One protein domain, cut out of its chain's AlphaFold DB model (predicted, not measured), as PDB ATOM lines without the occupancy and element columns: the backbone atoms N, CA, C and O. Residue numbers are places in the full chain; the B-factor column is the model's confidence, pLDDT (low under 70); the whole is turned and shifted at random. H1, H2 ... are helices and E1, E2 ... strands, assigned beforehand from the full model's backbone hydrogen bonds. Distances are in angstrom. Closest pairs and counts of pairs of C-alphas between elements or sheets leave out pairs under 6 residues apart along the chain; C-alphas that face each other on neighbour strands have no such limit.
ATOM      1  N   GLU A   8      45.226  57.418   9.405       96.38
ATOM      2  CA  GLU A   8      44.224  57.166   8.369       96.38
ATOM      3  C   GLU A   8      44.347  55.771   7.730       96.38
ATOM      4  O   GLU A   8      43.347  55.101   7.453       96.38
ATOM      5  N   THR A   9      45.574  55.273   7.576       97.69
ATOM      6  CA  THR A   9      45.820  53.898   7.134       97.69
ATOM      7  C   THR A   9      45.298  52.901   8.161       97.69
ATOM      8  O   THR A   9      44.650  51.930   7.781       97.69
ATOM      9  N   TYR A  10      45.511  53.141   9.460       97.69
ATOM     10  CA  TYR A  10      44.971  52.261  10.501       97.69
ATOM     11  C   TYR A  10      43.449  52.282  10.544       97.69
ATOM     12  O   TYR A  10      42.844  51.215  10.647       97.69
ATOM     13  N   ARG A  11      42.816  53.453  10.407       97.50
ATOM     14  CA  ARG A  11      41.351  53.558  10.294       97.50
ATOM     15  C   ARG A  11      40.830  52.720   9.136       97.50
ATOM     16  O   ARG A  11      39.907  51.936   9.312       97.50
ATOM     17  N   SER A  12      41.463  52.829   7.973       98.06
ATOM     18  CA  SER A  12      41.096  52.039   6.798       98.06
ATOM     19  C   SER A  12      41.318  50.540   7.040       98.06
ATOM     20  O   SER A  12      40.374  49.760   6.966       98.06
ATOM     21  N   ALA A  13      42.516  50.123   7.451       97.31
ATOM     22  CA  ALA A  13      42.869  48.713   7.659       97.31
ATOM     23  C   ALA A  13      42.102  48.017   8.802       97.31
ATOM     24  O   ALA A  13      42.081  46.786   8.891       97.31
ATOM     25  N   THR A  14      41.465  48.786   9.686       96.31
ATOM     26  CA  THR A  14      40.627  48.277  10.784       96.31
ATOM     27  C   THR A  14      39.136  48.520  10.577       96.31
ATOM     28  O   THR A  14      38.339  48.208  11.467       96.31
ATOM     29  N   GLY A  15      38.751  49.020   9.403       94.69
ATOM     30  CA  GLY A  15      37.359  49.190   9.042       94.69
ATOM     31  C   GLY A  15      36.580  47.877   9.062       94.69
ATOM     32  O   GLY A  15      37.133  46.774   8.989       94.69
ATOM     33  N   TYR A  16      35.271  48.000   9.223       92.38
ATOM     34  CA  TYR A  16      34.379  46.875   9.461       92.38
ATOM     35  C   TYR A  16      33.057  47.080   8.737       92.38
ATOM     36  O   TYR A  16      32.671  48.207   8.446       92.38
ATOM     37  N   PHE A  17      32.391  45.974   8.420       91.81
ATOM     38  CA  PHE A  17      31.064  46.017   7.827       91.81
ATOM     39  C   PHE A  17      30.044  46.404   8.898       91.81
ATOM     40  O   PHE A  17      29.943  45.724   9.922       91.81
ATOM     41  N   ASP A  18      29.323  47.489   8.654       89.62
ATOM     42  CA  ASP A  18      28.181  47.915   9.444       89.62
ATOM     43  C   ASP A  18      26.892  47.374   8.790       89.62
ATOM     44  O   ASP A  18      26.546  47.776   7.672       89.62
ATOM     45  N   PRO A  19      26.184  46.440   9.451       86.88
ATOM     46  CA  PRO A  19      24.967  45.855   8.910       86.88
ATOM     47  C   PRO A  19      23.797  46.845   8.836       86.88
ATOM     48  O   PRO A  19      22.896  46.612   8.031       86.88
ATOM     49  N   GLU A  20      23.791  47.925   9.626       89.62
ATOM     50  CA  GLU A  20      22.700  48.907   9.613       89.62
ATOM     51  C   GLU A  20      22.753  49.783   8.361       89.62
ATOM     52  O   GLU A  20      21.745  49.947   7.669       89.62
ATOM     53  N   SER A  21      23.935  50.302   8.018       92.25
ATOM     54  CA  SER A  21      24.134  51.060   6.775       92.25
ATOM     55  C   SER A  21      24.337  50.181   5.537       92.25
ATOM     56  O   SER A  21      24.221  50.672   4.410       92.25
ATOM     57  N   GLY A  22      24.647  48.891   5.717       95.25
ATOM     58  CA  GLY A  22      24.967  47.959   4.633       95.25
ATOM     59  C   GLY A  22      26.307  48.253   3.951       95.25
ATOM     60  O   GLY A  22      26.514  47.855   2.802       95.25
ATOM     61  N   LYS A  23      27.201  48.976   4.632       96.69
ATOM     62  CA  LYS A  23      28.474  49.473   4.101       96.69
ATOM     63  C   LYS A  23      29.621  49.182   5.056       96.69
ATOM     64  O   LYS A  23      29.442  48.984   6.252       96.69
ATOM     65  N   TYR A  24      30.835  49.194   4.528       96.75
ATOM     66  CA  TYR A  24      32.036  49.266   5.343       96.75
ATOM     67  C   TYR A  24      32.228  50.681   5.879       96.75
ATOM     68  O   TYR A  24      32.199  51.656   5.126       96.75
ATOM     69  N   VAL A  25      32.508  50.774   7.174       96.00
ATOM     70  CA  VAL A  25      32.809  52.021   7.877       96.00
ATOM     71  C   VAL A  25      34.203  51.961   8.495       96.00
ATOM     72  O   VAL A  25      34.722  50.891   8.827       96.00
ATOM     73  N   ARG A  26      34.829  53.131   8.632       96.75
ATOM     74  CA  ARG A  26      36.111  53.294   9.326       96.75
ATOM     75  C   ARG A  26      35.834  53.706  10.769       96.75
ATOM     76  O   ARG A  26      35.035  54.621  10.941       96.75
ATOM     77  N   PRO A  27      36.496  53.114  11.780       94.44
ATOM     78  CA  PRO A  27      36.433  53.653  13.130       94.44
ATOM     79  C   PRO A  27      36.911  55.109  13.148       94.44
ATOM     80  O   PRO A  27      37.840  55.494  12.419       94.44
ATOM     81  N   ASP A  28      36.287  55.918  13.993       93.00
ATOM     82  CA  ASP A  28      36.779  57.258  14.290       93.00
ATOM     83  C   ASP A  28      38.154  57.184  14.955       93.00
ATOM     84  O   ASP A  28      38.439  56.268  15.727       93.00
ATOM     85  N   TRP A  29      39.031  58.132  14.627       94.50
ATOM     86  CA  TRP A  29      40.305  58.290  15.317       94.50
ATOM     87  C   TRP A  29      40.160  59.370  16.377       94.50
ATOM     88  O   TRP A  29      39.825  60.510  16.056       94.50
ATOM     89  N   LYS A  30      40.413  59.004  17.630       91.12
ATOM     90  CA  LYS A  30      40.312  59.890  18.779       91.12
ATOM     91  C   LYS A  30      41.698  60.131  19.354       91.12
ATOM     92  O   LYS A  30      42.268  59.255  19.999       91.12
ATOM     93  N   ASP A  31      42.229  61.325  19.130       83.88
ATOM     94  CA  ASP A  31      43.416  61.770  19.851       83.88
ATOM     95  C   ASP A  31      43.063  62.138  21.294       83.88
ATOM     96  O   ASP A  31      41.943  62.549  21.608       83.88
ATOM     97  N   VAL A  32      44.050  61.981  22.173       81.62
ATOM     98  CA  VAL A  32      43.987  62.418  23.566       81.62
ATOM     99  C   VAL A  32      45.107  63.424  23.771       81.62
ATOM    100  O   VAL A  32      46.270  63.123  23.488       81.62
ATOM    101  N   ASP A  33      44.759  64.616  24.254       80.81
ATOM    102  CA  ASP A  33      45.704  65.717  24.443       80.81
ATOM    103  C   ASP A  33      46.940  65.270  25.242       80.81
ATOM    104  O   ASP A  33      46.839  64.700  26.329       80.81
ATOM    105  N   GLY A  34      48.130  65.518  24.685       82.31
ATOM    106  CA  GLY A  34      49.411  65.139  25.298       82.31
ATOM    107  C   GLY A  34      49.781  63.652  25.189       82.31
ATOM    108  O   GLY A  34      50.842  63.246  25.673       82.31
ATOM    109  N   HIS A  35      48.951  62.841  24.534       86.31
ATOM    110  CA  HIS A  35      49.084  61.387  24.418       86.31
ATOM    111  C   HIS A  35      48.962  60.929  22.961       86.31
ATOM    112  O   HIS A  35      48.227  60.008  22.623       86.31
ATOM    113  N   GLU A  36      49.707  61.598  22.087       87.44
ATOM    114  CA  GLU A  36      49.656  61.399  20.641       87.44
ATOM    115  C   GLU A  36      50.350  60.106  20.200       87.44
ATOM    116  O   GLU A  36      51.407  59.713  20.712       87.44
ATOM    117  N   PHE A  37      49.801  59.483  19.161       93.50
ATOM    118  CA  PHE A  37      50.480  58.411  18.447       93.50
ATOM    119  C   PHE A  37      51.632  58.964  17.602       93.50
ATOM    120  O   PHE A  37      51.486  59.955  16.888       93.50
ATOM    121  N   LYS A  38      52.776  58.277  17.632       93.88
ATOM    122  CA  LYS A  38      53.927  58.586  16.779       93.88
ATOM    123  C   LYS A  38      54.306  57.359  15.973       93.88
ATOM    124  O   LYS A  38      54.726  56.351  16.541       93.88
ATOM    125  N   SER A  39      54.207  57.478  14.651       95.81
ATOM    126  CA  SER A  39      54.588  56.415  13.727       95.81
ATOM    127  C   SER A  39      56.048  56.005  13.944       95.81
ATOM    128  O   SER A  39      56.949  56.848  13.914       95.81
ATOM    129  N   SER A  40      56.304  54.716  14.149       97.25
ATOM    130  CA  SER A  40      57.645  54.186  14.347       97.25
ATOM    131  C   SER A  40      57.743  52.708  13.995       97.25
ATOM    132  O   SER A  40      56.871  51.903  14.318       97.25
ATOM    133  N   THR A  41      58.869  52.319  13.404       97.75
ATOM    134  CA  THR A  41      59.215  50.909  13.202       97.75
ATOM    135  C   THR A  41      59.597  50.203  14.499       97.75
ATOM    136  O   THR A  41      59.547  48.985  14.539       97.75
ATOM    137  N   ASN A  42      59.937  50.917  15.578       97.88
ATOM    138  CA  ASN A  42      60.432  50.307  16.814       97.88
ATOM    139  C   ASN A  42      59.786  50.917  18.063       97.88
ATOM    140  O   ASN A  42      60.438  51.571  18.871       97.88
ATOM    141  N   VAL A  43      58.481  50.730  18.211       97.06
ATOM    142  CA  VAL A  43      57.678  51.135  19.373       97.06
ATOM    143  C   VAL A  43      57.995  50.238  20.574       97.06
ATOM    144  O   VAL A  43      57.977  49.006  20.463       97.06
ATOM    145  N   ALA A  44      58.276  50.840  21.726       94.69
ATOM    146  CA  ALA A  44      58.646  50.158  22.964       94.69
ATOM    147  C   ALA A  44      57.543  50.275  24.032       94.69
ATOM    148  O   ALA A  44      56.634  51.091  23.889       94.69
ATOM    149  N   PRO A  45      57.593  49.484  25.121       92.81
ATOM    150  CA  PRO A  45      56.705  49.703  26.257       92.81
ATOM    151  C   PRO A  45      56.754  51.160  26.723       92.81
ATOM    152  O   PRO A  45      57.820  51.776  26.692       92.81
ATOM    153  N   THR A  46      55.619  51.684  27.179       90.38
ATOM    154  CA  THR A  46      55.355  53.099  27.516       90.38
ATOM    155  C   THR A  46      55.238  54.081  26.342       90.38
ATOM    156  O   THR A  46      54.806  55.210  26.569       90.38
ATOM    157  N   ASP A  47      55.535  53.668  25.104       93.44
ATOM    158  CA  ASP A  47      55.130  54.420  23.908       93.44
ATOM    159  C   ASP A  47      53.615  54.228  23.649       93.44
ATOM    160  O   ASP A  47      52.992  53.296  24.171       93.44
ATOM    161  N   PHE A  48      53.018  55.106  22.838       94.44
ATOM    162  CA  PHE A  48      51.599  55.050  22.472       94.44
ATOM    163  C   PHE A  48      51.388  54.252  21.182       94.44
ATOM    164  O   PHE A  48      52.082  54.463  20.188       94.44
ATOM    165  N   THR A  49      50.412  53.350  21.200       95.69
ATOM    166  CA  THR A  49      50.045  52.459  20.087       95.69
ATOM    167  C   THR A  49      48.589  52.677  19.696       95.69
ATOM    168  O   THR A  49      47.793  52.998  20.581       95.69
ATOM    169  N   PRO A  50      48.198  52.470  18.427       96.50
ATOM    170  CA  PRO A  50      46.797  52.524  18.043       96.50
ATOM    171  C   PRO A  50      46.048  51.339  18.659       96.50
ATOM    172  O   PRO A  50      46.428  50.178  18.488       96.50
ATOM    173  N   VAL A  51      44.978  51.634  19.384       96.25
ATOM    174  CA  VAL A  51      44.147  50.635  20.053       96.25
ATOM    175  C   VAL A  51      42.697  50.852  19.655       96.25
ATOM    176  O   VAL A  51      42.179  51.961  19.748       96.25
ATOM    177  N   LEU A  52      42.050  49.784  19.199       93.50
ATOM    178  CA  LEU A  52      40.630  49.766  18.886       93.50
ATOM    179  C   LEU A  52      39.838  49.453  20.159       93.50
ATOM    180  O   LEU A  52      40.067  48.427  20.810       93.50
ATOM    181  N   ILE A  53      38.902  50.330  20.487       91.31
ATOM    182  CA  ILE A  53      38.034  50.271  21.666       91.31
ATOM    183  C   ILE A  53      36.568  50.466  21.248       91.31
ATOM    184  O   ILE A  53      36.314  50.928  20.129       91.31
ATOM    185  N   PRO A  54      35.590  50.121  22.104       87.44
ATOM    186  CA  PRO A  54      34.197  50.501  21.881       87.44
ATOM    187  C   PRO A  54      34.058  52.018  21.708       87.44
ATOM    188  O   PRO A  54      34.600  52.789  22.498       87.44
ATOM    189  N   GLY A  55      33.341  52.445  20.670       86.31
ATOM    190  CA  GLY A  55      33.127  53.863  20.371       86.31
ATOM    191  C   GLY A  55      32.265  54.568  21.415       86.31
ATOM    192  O   GLY A  55      32.482  55.742  21.685       86.31
ATOM    193  N   SER A  56      31.386  53.821  22.092       84.62
ATOM    194  CA  SER A  56      30.520  54.297  23.181       84.62
ATOM    195  C   SER A  56      31.261  54.862  24.400       84.62
ATOM    196  O   SER A  56      30.626  55.454  25.267       84.62
ATOM    197  N   ILE A  57      32.588  54.702  24.476       83.62
ATOM    198  CA  ILE A  57      33.438  55.352  25.488       83.62
ATOM    199  C   ILE A  57      33.459  56.880  25.305       83.62
ATOM    200  O   ILE A  57      33.698  57.608  26.267       83.62
ATOM    201  N   TRP A  58      33.197  57.375  24.093       85.00
ATOM    202  CA  TRP A  58      33.259  58.791  23.748       85.00
ATOM    203  C   TRP A  58      31.902  59.310  23.277       85.00
ATOM    204  O   TRP A  58      31.272  58.720  22.406       85.00
ATOM    205  N   GLU A  59      31.478  60.461  23.802       86.06
ATOM    206  CA  GLU A  59      30.210  61.098  23.412       86.06
ATOM    207  C   GLU A  59      30.218  61.623  21.966       86.06
ATOM    208  O   GLU A  59      29.168  61.732  21.338       86.06
ATOM    209  N   ASP A  60      31.395  61.970  21.435       86.75
ATOM    210  CA  ASP A  60      31.565  62.584  20.115       86.75
ATOM    211  C   ASP A  60      32.000  61.605  19.010       86.75
ATOM    212  O   ASP A  60      32.174  62.016  17.859       86.75
ATOM    213  N   VAL A  61      32.142  60.317  19.337       86.12
ATOM    214  CA  VAL A  61      32.401  59.245  18.366       86.12
ATOM    215  C   VAL A  61      31.078  58.755  17.784       86.12
ATOM    216  O   VAL A  61      30.117  58.498  18.504       86.12
ATOM    217  N   LYS A  62      31.023  58.620  16.457       86.62
ATOM    218  CA  LYS A  62      29.795  58.261  15.728       86.62
ATOM    219  C   LYS A  62      29.714  56.784  15.374       86.62
ATOM    220  O   LYS A  62      28.637  56.299  15.048       86.62
ATOM    221  N   THR A  63      30.847  56.093  15.377       86.69
ATOM    222  CA  THR A  63      30.949  54.674  15.037       86.69
ATOM    223  C   THR A  63      30.982  53.806  16.289       86.69
ATOM    224  O   THR A  63      31.546  54.202  17.301       86.69
ATOM    225  N   ASP A  64      30.509  52.562  16.211       86.56
ATOM    226  CA  ASP A  64      30.556  51.604  17.336       86.56
ATOM    227  C   ASP A  64      31.969  51.287  17.846       86.56
ATOM    228  O   ASP A  64      32.149  50.623  18.870       86.56
ATOM    229  N   ARG A  65      33.001  51.715  17.117       89.38
ATOM    230  CA  ARG A  65      34.411  51.498  17.435       89.38
ATOM    231  C   ARG A  65      35.190  52.791  17.263       89.38
ATOM    232  O   ARG A  65      34.958  53.511  16.298       89.38
ATOM    233  N   ALA A  66      36.166  53.022  18.128       91.69
ATOM    234  CA  ALA A  66      37.138  54.101  17.994       91.69
ATOM    235  C   ALA A  66      38.555  53.527  17.976       91.69
ATOM    236  O   ALA A  66      38.852  52.571  18.693       91.69
ATOM    237  N   LEU A  67      39.434  54.112  17.168       94.50
ATOM    238  CA  LEU A  67      40.876  53.982  17.318       94.50
ATOM    239  C   LEU A  67      41.386  55.129  18.173       94.50
ATOM    240  O   LEU A  67      41.089  56.288  17.906       94.50
ATOM    241  N   GLN A  68      42.204  54.803  19.160       93.62
ATOM    242  CA  GLN A  68      42.798  55.788  20.044       93.62
ATOM    243  C   GLN A  68      44.248  55.407  20.350       93.62
ATOM    244  O   GLN A  68      44.535  54.226  20.584       93.62
ATOM    245  N   PRO A  69      45.178  56.374  20.395       95.19
ATOM    246  CA  PRO A  69      46.496  56.142  20.958       95.19
ATOM    247  C   PRO A  69      46.386  55.784  22.447       95.19
ATOM    248  O   PRO A  69      45.884  56.562  23.259       95.19
ATOM    249  N   MET A  70      46.879  54.612  22.839       94.38
ATOM    250  CA  MET A  70      46.971  54.215  24.248       94.38
ATOM    251  C   MET A  70      48.389  53.781  24.584       94.38
ATOM    252  O   MET A  70      49.089  53.197  23.754       94.38
ATOM    253  N   MET A  71      48.818  54.063  25.812       93.75
ATOM    254  CA  MET A  71      50.139  53.672  26.286       93.75
ATOM    255  C   MET A  71      50.257  52.146  26.359       93.75
ATOM    256  O   MET A  71      49.430  51.473  26.977       93.75
ATOM    257  N   TRP A  72      51.339  51.597  25.810       94.94
ATOM    258  CA  TRP A  72      51.647  50.179  25.948       94.94
ATOM    259  C   TRP A  72      52.219  49.862  27.337       94.94
ATOM    260  O   TRP A  72      53.433  49.854  27.561       94.94
ATOM    261  N   GLY A  73      51.321  49.581  28.276       93.94
ATOM    262  CA  GLY A  73      51.629  49.124  29.629       93.94
ATOM    263  C   GLY A  73      50.483  49.432  30.588       93.94
ATOM    264  O   GLY A  73      49.993  50.555  30.627       93.94
ATOM    265  N   MET A  74      50.047  48.447  31.373       92.69
ATOM    266  CA  MET A  74      48.994  48.672  32.364       92.69
ATOM    267  C   MET A  74      49.560  49.415  33.575       92.69
ATOM    268  O   MET A  74      50.510  48.941  34.203       92.69
ATOM    269  N   ILE A  75      48.950  50.537  33.947       90.94
ATOM    270  CA  ILE A  75      49.291  51.215  35.197       90.94
ATOM    271  C   ILE A  75      48.514  50.530  36.326       90.94
ATOM    272  O   ILE A  75      47.290  50.400  36.226       90.94
ATOM    273  N   PRO A  76      49.180  50.055  37.396       90.19
ATOM    274  CA  PRO A  76      48.476  49.418  38.496       90.19
ATOM    275  C   PRO A  76      47.476  50.369  39.154       90.19
ATOM    276  O   PRO A  76      47.852  51.492  39.477       90.19
ATOM    277  N   PRO A  77      46.233  49.932  39.427       86.06
ATOM    278  CA  PRO A  77      45.193  50.824  39.946       86.06
ATOM    279  C   PRO A  77      45.489  51.355  41.359       86.06
ATOM    280  O   PRO A  77      44.904  52.340  41.786       86.06
ATOM    281  N   TRP A  78      46.401  50.708  42.091       87.00
ATOM    282  CA  TRP A  78      46.885  51.158  43.401       87.00
ATOM    283  C   TRP A  78      48.152  52.018  43.327       87.00
ATOM    284  O   TRP A  78      48.615  52.495  44.363       87.00
ATOM    285  N   HIS A  79      48.765  52.163  42.148       89.69
ATOM    286  CA  HIS A  79      49.931  53.030  41.990       89.69
ATOM    287  C   HIS A  79      49.519  54.486  42.195       89.69
ATOM    288  O   HIS A  79      48.367  54.845  41.976       89.69
ATOM    289  N   GLN A  80      50.456  55.324  42.627       85.62
ATOM    290  CA  GLN A  80      50.260  56.761  42.812       85.62
ATOM    291  C   GLN A  80      51.519  57.493  42.333       85.62
ATOM    292  O   GLN A  80      52.627  56.972  42.460       85.62
ATOM    293  N   GLY A  81      51.361  58.709  41.806       85.31
ATOM    294  CA  GLY A  81      52.470  59.512  41.277       85.31
ATOM    295  C   GLY A  81      52.782  59.232  39.803       85.31
ATOM    296  O   GLY A  81      51.889  58.891  39.031       85.31
ATOM    297  N   ASP A  82      54.045  59.416  39.398       86.62
ATOM    298  CA  ASP A  82      54.466  59.222  38.004       86.62
ATOM    299  C   ASP A  82      54.259  57.760  37.590       86.62
ATOM    300  O   ASP A  82      54.852  56.837  38.163       86.62
ATOM    301  N   TYR A  83      53.430  57.551  36.571       83.94
ATOM    302  CA  TYR A  83      53.103  56.236  36.036       83.94
ATOM    303  C   TYR A  83      54.337  55.458  35.565       83.94
ATOM    304  O   TYR A  83      54.323  54.233  35.567       83.94
ATOM    305  N   LYS A  84      55.443  56.122  35.220       83.94
ATOM    306  CA  LYS A  84      56.687  55.456  34.796       83.94
ATOM    307  C   LYS A  84      57.425  54.760  35.941       83.94
ATOM    308  O   LYS A  84      58.366  54.011  35.693       83.94
ATOM    309  N   THR A  85      57.025  55.001  37.190       88.44
ATOM    310  CA  THR A  85      57.799  54.616  38.384       88.44
ATOM    311  C   THR A  85      57.236  53.422  39.154       88.44
ATOM    312  O   THR A  85      57.824  53.016  40.152       88.44
ATOM    313  N   HIS A  86      56.148  52.795  38.691       89.88
ATOM    314  CA  HIS A  86      55.522  51.678  39.416       89.88
ATOM    315  C   HIS A  86      56.380  50.395  39.467       89.88
ATOM    316  O   HIS A  86      56.061  49.477  40.219       89.88
ATOM    317  N   GLY A  87      57.440  50.285  38.655       88.81
ATOM    318  CA  GLY A  87      58.456  49.224  38.756       88.81
ATOM    319  C   GLY A  87      57.993  47.797  38.421       88.81
ATOM    320  O   GLY A  87      58.721  46.841  38.678       88.81
ATOM    321  N   LEU A  88      56.798  47.628  37.848       90.94
ATOM    322  CA  LEU A  88      56.246  46.324  37.460       90.94
ATOM    323  C   LEU A  88      56.387  46.110  35.948       90.94
ATOM    324  O   LEU A  88      56.367  47.059  35.172       90.94
ATOM    325  N   SER A  89      56.470  44.852  35.513       92.19
ATOM    326  CA  SER A  89      56.358  44.507  34.091       92.19
ATOM    327  C   SER A  89      54.887  44.292  33.739       92.19
ATOM    328  O   SER A  89      54.298  43.277  34.106       92.19
ATOM    329  N   THR A  90      54.285  45.280  33.079       94.06
ATOM    330  CA  THR A  90      52.833  45.335  32.825       94.06
ATOM    331  C   THR A  90      52.479  45.459  31.344       94.06
ATOM    332  O   THR A  90      51.363  45.824  30.981       94.06
ATOM    333  N   ASN A  91      53.441  45.157  30.473       93.62
ATOM    334  CA  ASN A  91      53.291  45.212  29.019       93.62
ATOM    335  C   ASN A  91      52.593  43.973  28.431       93.62
ATOM    336  O   ASN A  91      52.111  44.039  27.304       93.62
ATOM    337  N   ASN A  92      52.542  42.865  29.178       94.12
ATOM    338  CA  ASN A  92      51.907  41.612  28.782       94.12
ATOM    339  C   ASN A  92      51.179  40.975  29.971       94.12
ATOM    340  O   ASN A  92      51.620  41.068  31.121       94.12
ATOM    341  N   CYS A  93      50.098  40.254  29.681       91.69
ATOM    342  CA  CYS A  93      49.382  39.439  30.654       91.69
ATOM    343  C   CYS A  93      49.221  38.005  30.140       91.69
ATOM    344  O   CYS A  93      49.087  37.764  28.944       91.69
ATOM    345  N   ARG A  94      49.282  37.042  31.061       92.12
ATOM    346  CA  ARG A  94      49.146  35.612  30.770       92.12
ATOM    347  C   ARG A  94      47.709  35.172  31.000       92.12
ATOM    348  O   ARG A  94      47.184  35.397  32.096       92.12
ATOM    349  N   ILE A  95      47.098  34.538  30.002       90.44
ATOM    350  CA  ILE A  95      45.695  34.104  30.048       90.44
ATOM    351  C   ILE A  95      45.425  33.154  31.223       90.44
ATOM    352  O   ILE A  95      44.383  33.245  31.870       90.44
ATOM    353  N   GLU A  96      46.397  32.318  31.585       91.19
ATOM    354  CA  GLU A  96      46.289  31.288  32.620       91.19
ATOM    355  C   GLU A  96      45.971  31.873  34.005       91.19
ATOM    356  O   GLU A  96      45.299  31.235  34.815       91.19
ATOM    357  N   ASN A  97      46.430  33.098  34.284       89.94
ATOM    358  CA  ASN A  97      46.282  33.751  35.590       89.94
ATOM    359  C   ASN A  97      45.502  35.071  35.538       89.94
ATOM    360  O   ASN A  97      45.355  35.737  36.567       89.94
ATOM    361  N   ILE A  98      44.977  35.457  34.372       92.44
ATOM    362  CA  ILE A  98      44.382  36.783  34.161       92.44
ATOM    363  C   ILE A  98      43.187  37.044  35.091       92.44
ATOM    364  O   ILE A  98      43.097  38.114  35.685       92.44
ATOM    365  N   ARG A  99      42.353  36.022  35.339       92.00
ATOM    366  CA  ARG A  99      41.174  36.092  36.227       92.00
ATOM    367  C   ARG A  99      41.519  36.296  37.706       92.00
ATOM    368  O   ARG A  99      40.727  36.874  38.442       92.00
ATOM    369  N   LYS A 100      42.688  35.826  38.151       93.88
ATOM    370  CA  LYS A 100      43.150  35.929  39.551       93.88
ATOM    371  C   LYS A 100      44.085  37.121  39.778       93.88
ATOM    372  O   LYS A 100      44.447  37.416  40.915       93.88
ATOM    373  N   SER A 101      44.512  37.785  38.704       93.88
ATOM    374  CA  SER A 101      45.434  38.914  38.776       93.88
ATOM    375  C   SER A 101      44.759  40.125  39.409       93.88
ATOM    376  O   SER A 101      43.767  40.621  38.884       93.88
ATOM    377  N   LYS A 102      45.354  40.676  40.472       92.44
ATOM    378  CA  LYS A 102      44.915  41.961  41.043       92.44
ATOM    379  C   LYS A 102      45.025  43.113  40.037       92.44
ATOM    380  O   LYS A 102      44.263  44.064  40.127       92.44
ATOM    381  N   LEU A 103      45.974  43.021  39.102       92.44
ATOM    382  CA  LEU A 103      46.236  44.049  38.097       92.44
ATOM    383  C   LEU A 103      45.261  43.979  36.915       92.44
ATOM    384  O   LEU A 103      44.820  45.012  36.434       92.44
ATOM    385  N   TYR A 104      44.952  42.770  36.435       93.56
ATOM    386  CA  TYR A 104      44.256  42.577  35.154       93.56
ATOM    387  C   TYR A 104      42.796  42.147  35.301       93.56
ATOM    388  O   TYR A 104      41.984  42.482  34.444       93.56
ATOM    389  N   SER A 105      42.450  41.427  36.373       91.62
ATOM    390  CA  SER A 105      41.092  40.914  36.581       91.62
ATOM    391  C   SER A 105      40.020  42.015  36.578       91.62
ATOM    392  O   SER A 105      39.007  41.822  35.909       91.62
ATOM    393  N   PRO A 106      40.242  43.200  37.197       88.12
ATOM    394  CA  PRO A 106      39.260  44.285  37.150       88.12
ATOM    395  C   PRO A 106      38.936  44.772  35.729       88.12
ATOM    396  O   PRO A 106      37.799  45.145  35.468       88.12
ATOM    397  N   SER A 107      39.903  44.728  34.805       88.31
ATOM    398  CA  SER A 107      39.717  45.158  33.411       88.31
ATOM    399  C   SER A 107      39.033  44.112  32.528       88.31
ATOM    400  O   SER A 107      38.643  44.417  31.404       88.31
ATOM    401  N   LEU A 108      38.879  42.866  32.990       84.56
ATOM    402  CA  LEU A 108      38.243  41.821  32.180       84.56
ATOM    403  C   LEU A 108      36.785  42.157  31.851       84.56
ATOM    404  O   LEU A 108      36.299  41.784  30.777       84.56
ATOM    405  N   LYS A 109      36.105  42.860  32.763       82.50
ATOM    406  CA  LYS A 109      34.752  43.372  32.564       82.50
ATOM    407  C   LYS A 109      34.837  44.764  31.937       82.50
ATOM    408  O   LYS A 109      35.434  45.664  32.517       82.50
ATOM    409  N   GLY A 110      34.307  44.902  30.726       76.19
ATOM    410  CA  GLY A 110      34.199  46.171  30.002       76.19
ATOM    411  C   GLY A 110      35.502  46.760  29.452       76.19
ATOM    412  O   GLY A 110      35.471  47.462  28.454       76.19
ATOM    413  N   LYS A 111      36.684  46.428  29.983       86.38
ATOM    414  CA  LYS A 111      37.940  47.077  29.558       86.38
ATOM    415  C   LYS A 111      38.824  46.229  28.650       86.38
ATOM    416  O   LYS A 111      40.036  46.100  28.846       86.38
ATOM    417  N   ARG A 112      38.200  45.644  27.628       87.62
ATOM    418  CA  ARG A 112      38.869  44.863  26.579       87.62
ATOM    419  C   ARG A 112      39.088  45.722  25.342       87.62
ATOM    420  O   ARG A 112      38.215  46.490  24.956       87.62
ATOM    421  N   CYS A 113      40.234  45.557  24.700       90.69
ATOM    422  CA  CYS A 113      40.576  46.284  23.485       90.69
ATOM    423  C   CYS A 113      41.293  45.390  22.474       90.69
ATOM    424  O   CYS A 113      41.683  44.258  22.776       90.69
ATOM    425  N   VAL A 114      41.481  45.910  21.264       93.38
ATOM    426  CA  VAL A 114      42.316  45.282  20.240       93.38
ATOM    427  C   VAL A 114      43.499  46.197  19.958       93.38
ATOM    428  O   VAL A 114      43.333  47.295  19.435       93.38
ATOM    429  N   ILE A 115      44.701  45.744  20.299       95.81
ATOM    430  CA  ILE A 115      45.946  46.444  19.980       95.81
ATOM    431  C   ILE A 115      46.239  46.223  18.497       95.81
ATOM    432  O   ILE A 115      46.218  45.084  18.016       95.81
ATOM    433  N   ILE A 116      46.507  47.312  17.782       96.81
ATOM    434  CA  ILE A 116      46.751  47.319  16.341       96.81
ATOM    435  C   ILE A 116      48.234  47.585  16.084       96.81
ATOM    436  O   ILE A 116      48.826  48.497  16.657       96.81
ATOM    437  N   CYS A 117      48.853  46.795  15.210       97.81
ATOM    438  CA  CYS A 117      50.223  47.045  14.764       97.81
ATOM    439  C   CYS A 117      50.491  46.428  13.390       97.81
ATOM    440  O   CYS A 117      49.808  45.489  12.977       97.81
ATOM    441  N   ASP A 118      51.529  46.904  12.710       98.00
ATOM    442  CA  ASP A 118      51.980  46.312  11.443       98.00
ATOM    443  C   ASP A 118      52.662  44.956  11.701       98.00
ATOM    444  O   ASP A 118      52.560  44.022  10.910       98.00
ATOM    445  N   GLY A 119      53.321  44.841  12.859       98.00
ATOM    446  CA  GLY A 119      53.897  43.609  13.383       98.00
ATOM    447  C   GLY A 119      54.623  43.826  14.712       98.00
ATOM    448  O   GLY A 119      54.730  44.944  15.221       98.00
ATOM    449  N   PHE A 120      55.161  42.757  15.292       97.94
ATOM    450  CA  PHE A 120      55.961  42.804  16.517       97.94
ATOM    451  C   PHE A 120      57.300  42.084  16.351       97.94
ATOM    452  O   PHE A 120      57.574  41.481  15.320       97.94
ATOM    453  N   GLY A 143      52.536  39.444  -3.350       93.56
ATOM    454  CA  GLY A 143      53.152  40.708  -3.764       93.56
ATOM    455  C   GLY A 143      53.111  41.827  -2.717       93.56
ATOM    456  O   GLY A 143      53.836  42.808  -2.875       93.56
ATOM    457  N   ILE A 144      52.342  41.683  -1.631       96.25
ATOM    458  CA  ILE A 144      52.320  42.645  -0.526       96.25
ATOM    459  C   ILE A 144      53.416  42.314   0.483       96.25
ATOM    460  O   ILE A 144      53.512  41.197   0.995       96.25
ATOM    461  N   LYS A 145      54.220  43.322   0.823       96.50
ATOM    462  CA  LYS A 145      55.292  43.206   1.813       96.50
ATOM    463  C   LYS A 145      54.951  44.027   3.039       96.50
ATOM    464  O   LYS A 145      54.897  45.255   2.972       96.50
ATOM    465  N   ALA A 146      54.727  43.342   4.160       96.25
ATOM    466  CA  ALA A 146      54.309  43.986   5.398       96.25
ATOM    467  C   ALA A 146      55.298  45.076   5.809       96.25
ATOM    468  O   ALA A 146      54.871  46.173   6.136       96.25
ATOM    469  N   GLU A 147      56.603  44.831   5.714       96.62
ATOM    470  CA  GLU A 147      57.659  45.746   6.143       96.62
ATOM    471  C   GLU A 147      57.819  47.011   5.282       96.62
ATOM    472  O   GLU A 147      58.583  47.911   5.645       96.62
ATOM    473  N   GLU A 148      57.176  47.094   4.116       95.88
ATOM    474  CA  GLU A 148      57.306  48.214   3.182       95.88
ATOM    475  C   GLU A 148      56.139  49.190   3.330       95.88
ATOM    476  O   GLU A 148      55.013  48.866   2.972       95.88
ATOM    477  N   ILE A 149      56.415  50.420   3.785       95.81
ATOM    478  CA  ILE A 149      55.395  51.476   3.932       95.81
ATOM    479  C   ILE A 149      54.623  51.738   2.631       95.81
ATOM    480  O   ILE A 149      53.412  51.908   2.671       95.81
ATOM    481  N   ALA A 150      55.282  51.623   1.473       96.19
ATOM    482  CA  ALA A 150      54.632  51.752   0.171       96.19
ATOM    483  C   ALA A 150      53.490  50.736  -0.031       96.19
ATOM    484  O   ALA A 150      52.480  51.067  -0.641       96.19
ATOM    485  N   SER A 151      53.602  49.515   0.511       96.44
ATOM    486  CA  SER A 151      52.509  48.532   0.444       96.44
ATOM    487  C   SER A 151      51.262  49.018   1.184       96.44
ATOM    488  O   SER A 151      50.146  48.744   0.755       96.44
ATOM    489  N   TRP A 152      51.447  49.746   2.284       96.88
ATOM    490  CA  TRP A 152      50.362  50.313   3.082       96.88
ATOM    491  C   TRP A 152      49.786  51.579   2.455       96.88
ATOM    492  O   TRP A 152      48.571  51.735   2.417       96.88
ATOM    493  N   GLU A 153      50.638  52.457   1.925       95.06
ATOM    494  CA  GLU A 153      50.228  53.689   1.235       95.06
ATOM    495  C   GLU A 153      49.471  53.410  -0.068       95.06
ATOM    496  O   GLU A 153      48.576  54.167  -0.433       95.06
ATOM    497  N   ASN A 154      49.784  52.301  -0.742       96.44
ATOM    498  CA  ASN A 154      49.076  51.854  -1.943       96.44
ATOM    499  C   ASN A 154      47.750  51.137  -1.643       96.44
ATOM    500  O   ASN A 154      47.022  50.786  -2.574       96.44
ATOM    501  N   GLY A 155      47.444  50.870  -0.371       96.25
ATOM    502  CA  GLY A 155      46.170  50.276   0.006       96.25
ATOM    503  C   GLY A 155      45.012  51.238  -0.260       96.25
ATOM    504  O   GLY A 155      45.145  52.457  -0.168       96.25
ATOM    505  N   THR A 156      43.855  50.684  -0.609       97.25
ATOM    506  CA  THR A 156      42.672  51.466  -0.987       97.25
ATOM    507  C   THR A 156      41.487  51.132  -0.096       97.25
ATOM    508  O   THR A 156      41.367  50.023   0.424       97.25
ATOM    509  N   TRP A 157      40.603  52.109   0.086       97.75
ATOM    510  CA  TRP A 157      39.363  51.961   0.839       97.75
ATOM    511  C   TRP A 157      38.169  52.291  -0.052       97.75
ATOM    512  O   TRP A 157      38.175  53.319  -0.731       97.75
ATOM    513  N   CYS A 158      37.119  51.471  -0.002       96.75
ATOM    514  CA  CYS A 158      35.796  51.865  -0.486       96.75
ATOM    515  C   CYS A 158      34.688  51.335   0.431       96.75
ATOM    516  O   CYS A 158      34.867  50.332   1.122       96.75
ATOM    517  N   GLU A 159      33.536  52.001   0.449       97.06
ATOM    518  CA  GLU A 159      32.423  51.643   1.341       97.06
ATOM    519  C   GLU A 159      31.789  50.290   0.978       97.06
ATOM    520  O   GLU A 159      31.162  49.654   1.816       97.06
ATOM    521  N   GLU A 160      31.973  49.803  -0.248       97.12
ATOM    522  CA  GLU A 160      31.397  48.537  -0.712       97.12
ATOM    523  C   GLU A 160      32.281  47.324  -0.400       97.12
ATOM    524  O   GLU A 160      31.776  46.214  -0.245       97.12
ATOM    525  N   LYS A 161      33.606  47.509  -0.343       96.38
ATOM    526  CA  LYS A 161      34.586  46.413  -0.210       96.38
ATOM    527  C   LYS A 161      35.461  46.522   1.038       96.38
ATOM    528  O   LYS A 161      36.161  45.567   1.360       96.38
ATOM    529  N   GLY A 162      35.431  47.662   1.720       97.06
ATOM    530  CA  GLY A 162      36.320  47.971   2.829       97.06
ATOM    531  C   GLY A 162      37.758  48.183   2.362       97.06
ATOM    532  O   GLY A 162      38.013  48.747   1.296       97.06
ATOM    533  N   TRP A 163      38.699  47.743   3.194       97.56
ATOM    534  CA  TRP A 163      40.131  47.864   2.946       97.56
ATOM    535  C   TRP A 163      40.643  46.797   1.985       97.56
ATOM    536  O   TRP A 163      40.449  45.601   2.203       97.56
ATOM    537  N   ILE A 164      41.377  47.239   0.969       97.00
ATOM    538  CA  ILE A 164      42.138  46.392   0.058       97.00
ATOM    539  C   ILE A 164      43.600  46.820   0.164       97.00
ATOM    540  O   ILE A 164      44.016  47.813  -0.431       97.00
ATOM    541  N   GLY A 165      44.378  46.071   0.937       96.44
ATOM    542  CA  GLY A 165      45.782  46.358   1.201       96.44
ATOM    543  C   GLY A 165      46.392  45.317   2.136       96.44
ATOM    544  O   GLY A 165      45.872  44.202   2.232       96.44
ATOM    545  N   PRO A 166      47.484  45.661   2.838       97.75
ATOM    546  CA  PRO A 166      48.088  44.764   3.806       97.75
ATOM    547  C   PRO A 166      47.125  44.352   4.922       97.75
ATOM    548  O   PRO A 166      46.335  45.156   5.427       97.75
ATOM    549  N   ASN A 167      47.225  43.092   5.336       97.12
ATOM    550  CA  ASN A 167      46.533  42.557   6.497       97.12
ATOM    551  C   ASN A 167      47.171  43.111   7.771       97.12
ATOM    552  O   ASN A 167      48.346  42.859   8.047       97.12
ATOM    553  N   ILE A 168      46.386  43.830   8.567       96.56
ATOM    554  CA  ILE A 168      46.831  44.380   9.847       96.56
ATOM    555  C   ILE A 168      46.889  43.298  10.933       96.56
ATOM    556  O   ILE A 168      46.045  42.395  10.970       96.56
ATOM    557  N   LEU A 169      47.882  43.368  11.823       96.31
ATOM    558  CA  LEU A 169      47.947  42.483  12.982       96.31
ATOM    559  C   LEU A 169      47.090  43.050  14.117       96.31
ATOM    560  O   LEU A 169      47.175  44.227  14.466       96.31
ATOM    561  N   LYS A 170      46.251  42.180  14.680       93.00
ATOM    562  CA  LYS A 170      45.324  42.475  15.772       93.00
ATOM    563  C   LYS A 170      45.685  41.584  16.950       93.00
ATOM    564  O   LYS A 170      45.706  40.364  16.808       93.00
ATOM    565  N   MET A 171      45.965  42.184  18.099       92.31
ATOM    566  CA  MET A 171      46.270  41.462  19.332       92.31
ATOM    567  C   MET A 171      45.223  41.793  20.389       92.31
ATOM    568  O   MET A 171      44.829  42.948  20.541       92.31
ATOM    569  N   ALA A 172      44.774  40.783  21.132       88.75
ATOM    570  CA  ALA A 172      43.878  41.008  22.256       88.75
ATOM    571  C   ALA A 172      44.592  41.807  23.352       88.75
ATOM    572  O   ALA A 172      45.724  41.491  23.729       88.75
ATOM    573  N   GLY A 173      43.921  42.829  23.867       88.50
ATOM    574  CA  GLY A 173      44.430  43.690  24.918       88.50
ATOM    575  C   GLY A 173      43.416  43.894  26.033       88.50
ATOM    576  O   GLY A 173      42.209  43.691  25.879       88.50
ATOM    577  N   LEU A 174      43.940  44.327  27.173       86.31
ATOM    578  CA  LEU A 174      43.161  44.947  28.230       86.31
ATOM    579  C   LEU A 174      43.614  46.388  28.351       86.31
ATOM    580  O   LEU A 174      44.812  46.664  28.277       86.31
ATOM    581  N   PHE A 175      42.667  47.278  28.600       85.75
ATOM    582  CA  PHE A 175      42.975  48.652  28.937       85.75
ATOM    583  C   PHE A 175      42.534  48.967  30.362       85.75
ATOM    584  O   PHE A 175      41.790  48.232  31.016       85.75
ATOM    585  N   ASN A 176      43.054  50.066  30.874       78.75
ATOM    586  CA  ASN A 176      42.466  50.750  32.000       78.75
ATOM    587  C   ASN A 176      42.619  52.244  31.760       78.75
ATOM    588  O   ASN A 176      43.459  52.679  30.973       78.75
ATOM    589  N   GLU A 177      41.795  53.016  32.442       71.00
ATOM    590  CA  GLU A 177      41.925  54.460  32.460       71.00
ATOM    591  C   GLU A 177      42.800  54.817  33.658       71.00
ATOM    592  O   GLU A 177      42.609  54.294  34.761       71.00
ATOM    593  N   TRP A 178      43.797  55.667  33.435       53.47
ATOM    594  CA  TRP A 178      44.578  56.235  34.520       53.47
ATOM    595  C   TRP A 178      43.994  57.591  34.880       53.47
ATOM    596  O   TRP A 178      44.143  58.557  34.136       53.47
ATOM    597  N   HIS A 179      43.332  57.640  36.029       53.47
ATOM    598  CA  HIS A 179      42.699  58.843  36.551       53.47
ATOM    599  C   HIS A 179      43.492  59.376  37.745       53.47
ATOM    600  O   HIS A 179      43.834  58.622  38.657       53.47
ATOM    601  N   SER A 180      43.729  60.693  37.792       46.81
ATOM    602  CA  SER A 180      43.823  61.373  39.097       46.81
ATOM    603  C   SER A 180      42.436  61.300  39.782       46.81
ATOM    604  O   SER A 180      41.474  61.109  39.052       46.81
ATOM    605  N   PRO A 181      42.296  61.430  41.119       31.34
ATOM    606  CA  PRO A 181      41.268  60.817  41.999       31.34
ATOM    607  C   PRO A 181      39.742  60.903  41.709       31.34
ATOM    608  O   PRO A 181      38.957  60.748  42.643       31.34
ATOM    609  N   SER A 182      39.259  61.121  40.490       31.48
ATOM    610  CA  SER A 182      37.847  61.356  40.182       31.48
ATOM    611  C   SER A 182      37.374  60.639  38.909       31.48
ATOM    612  O   SER A 182      37.518  61.171  37.813       31.48
ATOM    613  N   GLY A 183      36.695  59.501  39.096       31.25
ATOM    614  CA  GLY A 183      35.641  58.998  38.193       31.25
ATOM    615  C   GLY A 183      36.057  58.020  37.089       31.25
ATOM    616  O   GLY A 183      37.211  57.988  36.708       31.25
ATOM    617  N   TRP A 184      35.110  57.190  36.623       38.16
ATOM    618  CA  TRP A 184      35.296  55.983  35.790       38.16
ATOM    619  C   TRP A 184      34.186  55.871  34.731       38.16
ATOM    620  O   TRP A 184      33.063  56.290  35.017       38.16
ATOM    621  N   LEU A 185      34.455  55.228  33.587       34.59
ATOM    622  CA  LEU A 185      33.440  54.741  32.639       34.59
ATOM    623  C   LEU A 185      33.520  53.209  32.462       34.59
ATOM    624  O   LEU A 185      34.598  52.610  32.437       34.59
ATOM    625  N   ASP A 186      32.349  52.570  32.412       40.94
ATOM    626  CA  ASP A 186      32.141  51.136  32.166       40.94
ATOM    627  C   ASP A 186      31.457  50.982  30.804       40.94
ATOM    628  O   ASP A 186      30.573  51.770  30.466       40.94
ATOM    629  N   VAL A 187      31.855  49.979  30.028       47.03
ATOM    630  CA  VAL A 187      31.183  49.631  28.771       47.03
ATOM    631  C   VAL A 187      30.688  48.196  28.859       47.03
ATOM    632  O   VAL A 187      31.456  47.251  29.049       47.03
ATOM    633  N   GLU A 188      29.370  48.040  28.762       53.59
ATOM    634  CA  GLU A 188      28.692  46.748  28.793       53.59
ATOM    635  C   GLU A 188      28.746  46.043  27.432       53.59
ATOM    636  O   GLU A 188      28.831  46.670  26.377       53.59
ATOM    637  N   GLY A 189      28.651  44.711  27.468       62.38
ATOM    638  CA  GLY A 189      28.477  43.876  26.281       62.38
ATOM    639  C   GLY A 189      29.558  42.804  26.138       62.38
ATOM    640  O   GLY A 189      30.734  43.092  25.919       62.38
ATOM    641  N   THR A 190      29.134  41.539  26.184       60.28
ATOM    642  CA  THR A 190      29.932  40.291  26.203       60.28
ATOM    643  C   THR A 190      30.474  39.911  27.584       60.28
ATOM    644  O   THR A 190      31.311  40.613  28.170       60.28
ATOM    645  N   GLU A 191      30.022  38.748  28.058       74.62
ATOM    646  CA  GLU A 191      30.479  38.113  29.290       74.62
ATOM    647  C   GLU A 191      31.976  37.780  29.225       74.62
ATOM    648  O   GLU A 191      32.551  37.490  28.174       74.62
ATOM    649  N   VAL A 192      32.638  37.816  30.382       76.38
ATOM    650  CA  VAL A 192      34.091  37.579  30.477       76.38
ATOM    651  C   VAL A 192      34.470  36.167  30.022       76.38
ATOM    652  O   VAL A 192      35.573  35.962  29.519       76.38
ATOM    653  N   VAL A 193      33.591  35.187  30.237       76.75
ATOM    654  CA  VAL A 193      33.841  33.792  29.854       76.75
ATOM    655  C   VAL A 193      33.933  33.681  28.336       76.75
ATOM    656  O   VAL A 193      34.993  33.296  27.844       76.75
ATOM    657  N   ASP A 194      32.908  34.149  27.627       72.25
ATOM    658  CA  ASP A 194      32.826  34.116  26.164       72.25
ATOM    659  C   ASP A 194      34.005  34.853  25.516       72.25
ATOM    660  O   ASP A 194      34.647  34.355  24.595       72.25
ATOM    661  N   ALA A 195      34.364  36.027  26.047       70.25
ATOM    662  CA  ALA A 195      35.485  36.806  25.526       70.25
ATOM    663  C   ALA A 195      36.839  36.084  25.668       70.25
ATOM    664  O   ALA A 195      37.714  36.237  24.817       70.25
ATOM    665  N   LEU A 196      37.033  35.312  26.742       78.56
ATOM    666  CA  LEU A 196      38.275  34.568  26.971       78.56
ATOM    667  C   LEU A 196      38.355  33.291  26.131       78.56
ATOM    668  O   LEU A 196      39.461  32.874  25.801       78.56
ATOM    669  N   GLU A 197      37.224  32.694  25.757       79.19
ATOM    670  CA  GLU A 197      37.188  31.536  24.851       79.19
ATOM    671  C   GLU A 197      37.638  31.887  23.426       79.19
ATOM    672  O   GLU A 197      38.173  31.035  22.720       79.19
ATOM    673  N   LEU A 198      37.522  33.158  23.024       77.94
ATOM    674  CA  LEU A 198      38.044  33.652  21.745       77.94
ATOM    675  C   LEU A 198      39.581  33.726  21.703       77.94
ATOM    676  O   LEU A 198      40.170  33.808  20.623       77.94
ATOM    677  N   LEU A 199      40.252  33.710  22.862       79.75
ATOM    678  CA  LEU A 199      41.707  33.820  22.953       79.75
ATOM    679  C   LEU A 199      42.369  32.465  22.703       79.75
ATOM    680  O   LEU A 199      42.716  31.729  23.626       79.75
ATOM    681  N   THR A 200      42.581  32.163  21.430       77.81
ATOM    682  CA  THR A 200      43.269  30.949  20.982       77.81
ATOM    683  C   THR A 200      44.573  31.291  20.254       77.81
ATOM    684  O   THR A 200      44.707  32.392  19.710       77.81
ATOM    685  N   PRO A 201      45.576  30.390  20.260       83.12
ATOM    686  CA  PRO A 201      46.792  30.592  19.484       83.12
ATOM    687  C   PRO A 201      46.485  30.760  17.993       83.12
ATOM    688  O   PRO A 201      45.734  29.982  17.409       83.12
ATOM    689  N   VAL A 202      47.114  31.749  17.363       81.50
ATOM    690  CA  VAL A 202      47.064  31.907  15.907       81.50
ATOM    691  C   VAL A 202      48.118  30.997  15.283       81.50
ATOM    692  O   VAL A 202      49.310  31.171  15.517       81.50
ATOM    693  N   GLU A 203      47.686  30.039  14.464       82.38
ATOM    694  CA  GLU A 203      48.597  29.087  13.810       82.38
ATOM    695  C   GLU A 203      49.252  29.651  12.541       82.38
ATOM    696  O   GLU A 203      50.335  29.224  12.145       82.38
ATOM    697  N   LYS A 204      48.599  30.618  11.884       89.88
ATOM    698  CA  LYS A 204      49.071  31.220  10.632       89.88
ATOM    699  C   LYS A 204      49.611  32.618  10.883       89.88
ATOM    700  O   LYS A 204      48.860  33.590  10.885       89.88
ATOM    701  N   ILE A 205      50.924  32.710  11.049       94.31
ATOM    702  CA  ILE A 205      51.649  33.973  11.170       94.31
ATOM    703  C   ILE A 205      52.870  33.960  10.251       94.31
ATOM    704  O   ILE A 205      53.442  32.902   9.985       94.31
ATOM    705  N   SER A 206      53.252  35.120   9.730       97.06
ATOM    706  CA  SER A 206      54.441  35.271   8.892       97.06
ATOM    707  C   SER A 206      55.546  35.957   9.678       97.06
ATOM    708  O   SER A 206      55.284  36.750  10.582       97.06
ATOM    709  N   TYR A 207      56.793  35.627   9.358       97.50
ATOM    710  CA  TYR A 207      57.942  36.242  10.002       97.50
ATOM    711  C   TYR A 207      59.184  36.186   9.118       97.50
ATOM    712  O   TYR A 207      59.342  35.280   8.300       97.50
ATOM    713  N   HIS A 208      60.100  37.128   9.327       97.50
ATOM    714  CA  HIS A 208      61.434  37.110   8.732       97.50
ATOM    715  C   HIS A 208      62.479  37.644   9.724       97.50
ATOM    716  O   HIS A 208      62.142  38.421  10.624       97.50
TER     717      HIS A 208
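What this domain is: This is residues 8 to 120 and 143 to 208 of the 232 residues of the protein "Abasic site processing protein HMCES" of Cimex lectularius (UniProt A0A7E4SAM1). With little regular structure, long loops lie around a strongly twisted antiparallel sheet, E4 E3 E5 E8, with H2, H3 and H5 towards one end and H1, H4 and hairpins E1-E2 and E6-E7 towards the other. The 179 printed residues, 68 in named elements of mixed class, hold five named helices and nine strands: H1 E1 E2 E3 E4 H2 H3 E5 H4 E6 E7 E8 H5 E9. The whole is compact, radius of gyration of the C-alphas 17.1 A, spanning 47 by 40 by 35 A.

How they stand to each other: Look first at H1, residues 8 to 13, which only grazes the four-stranded sheet. There E3, residues 48 to 54, forms a hairpin with edge strand E4, residues 65 to 71; N 51 and O 68 are 2.9 A apart.

Where its parts are: Find C-alpha 8 at (44.224, 57.166, 8.369), where H1 begins; E9, residues 206 to 208, ends at C-alpha 208 at (61.434, 37.110, 8.732).

The domain as a whole: Residues 121 to 142 are cut out, C-alphas 120 and 143 being 20.6 A apart; residues 178 to 190 have pLDDT under 70.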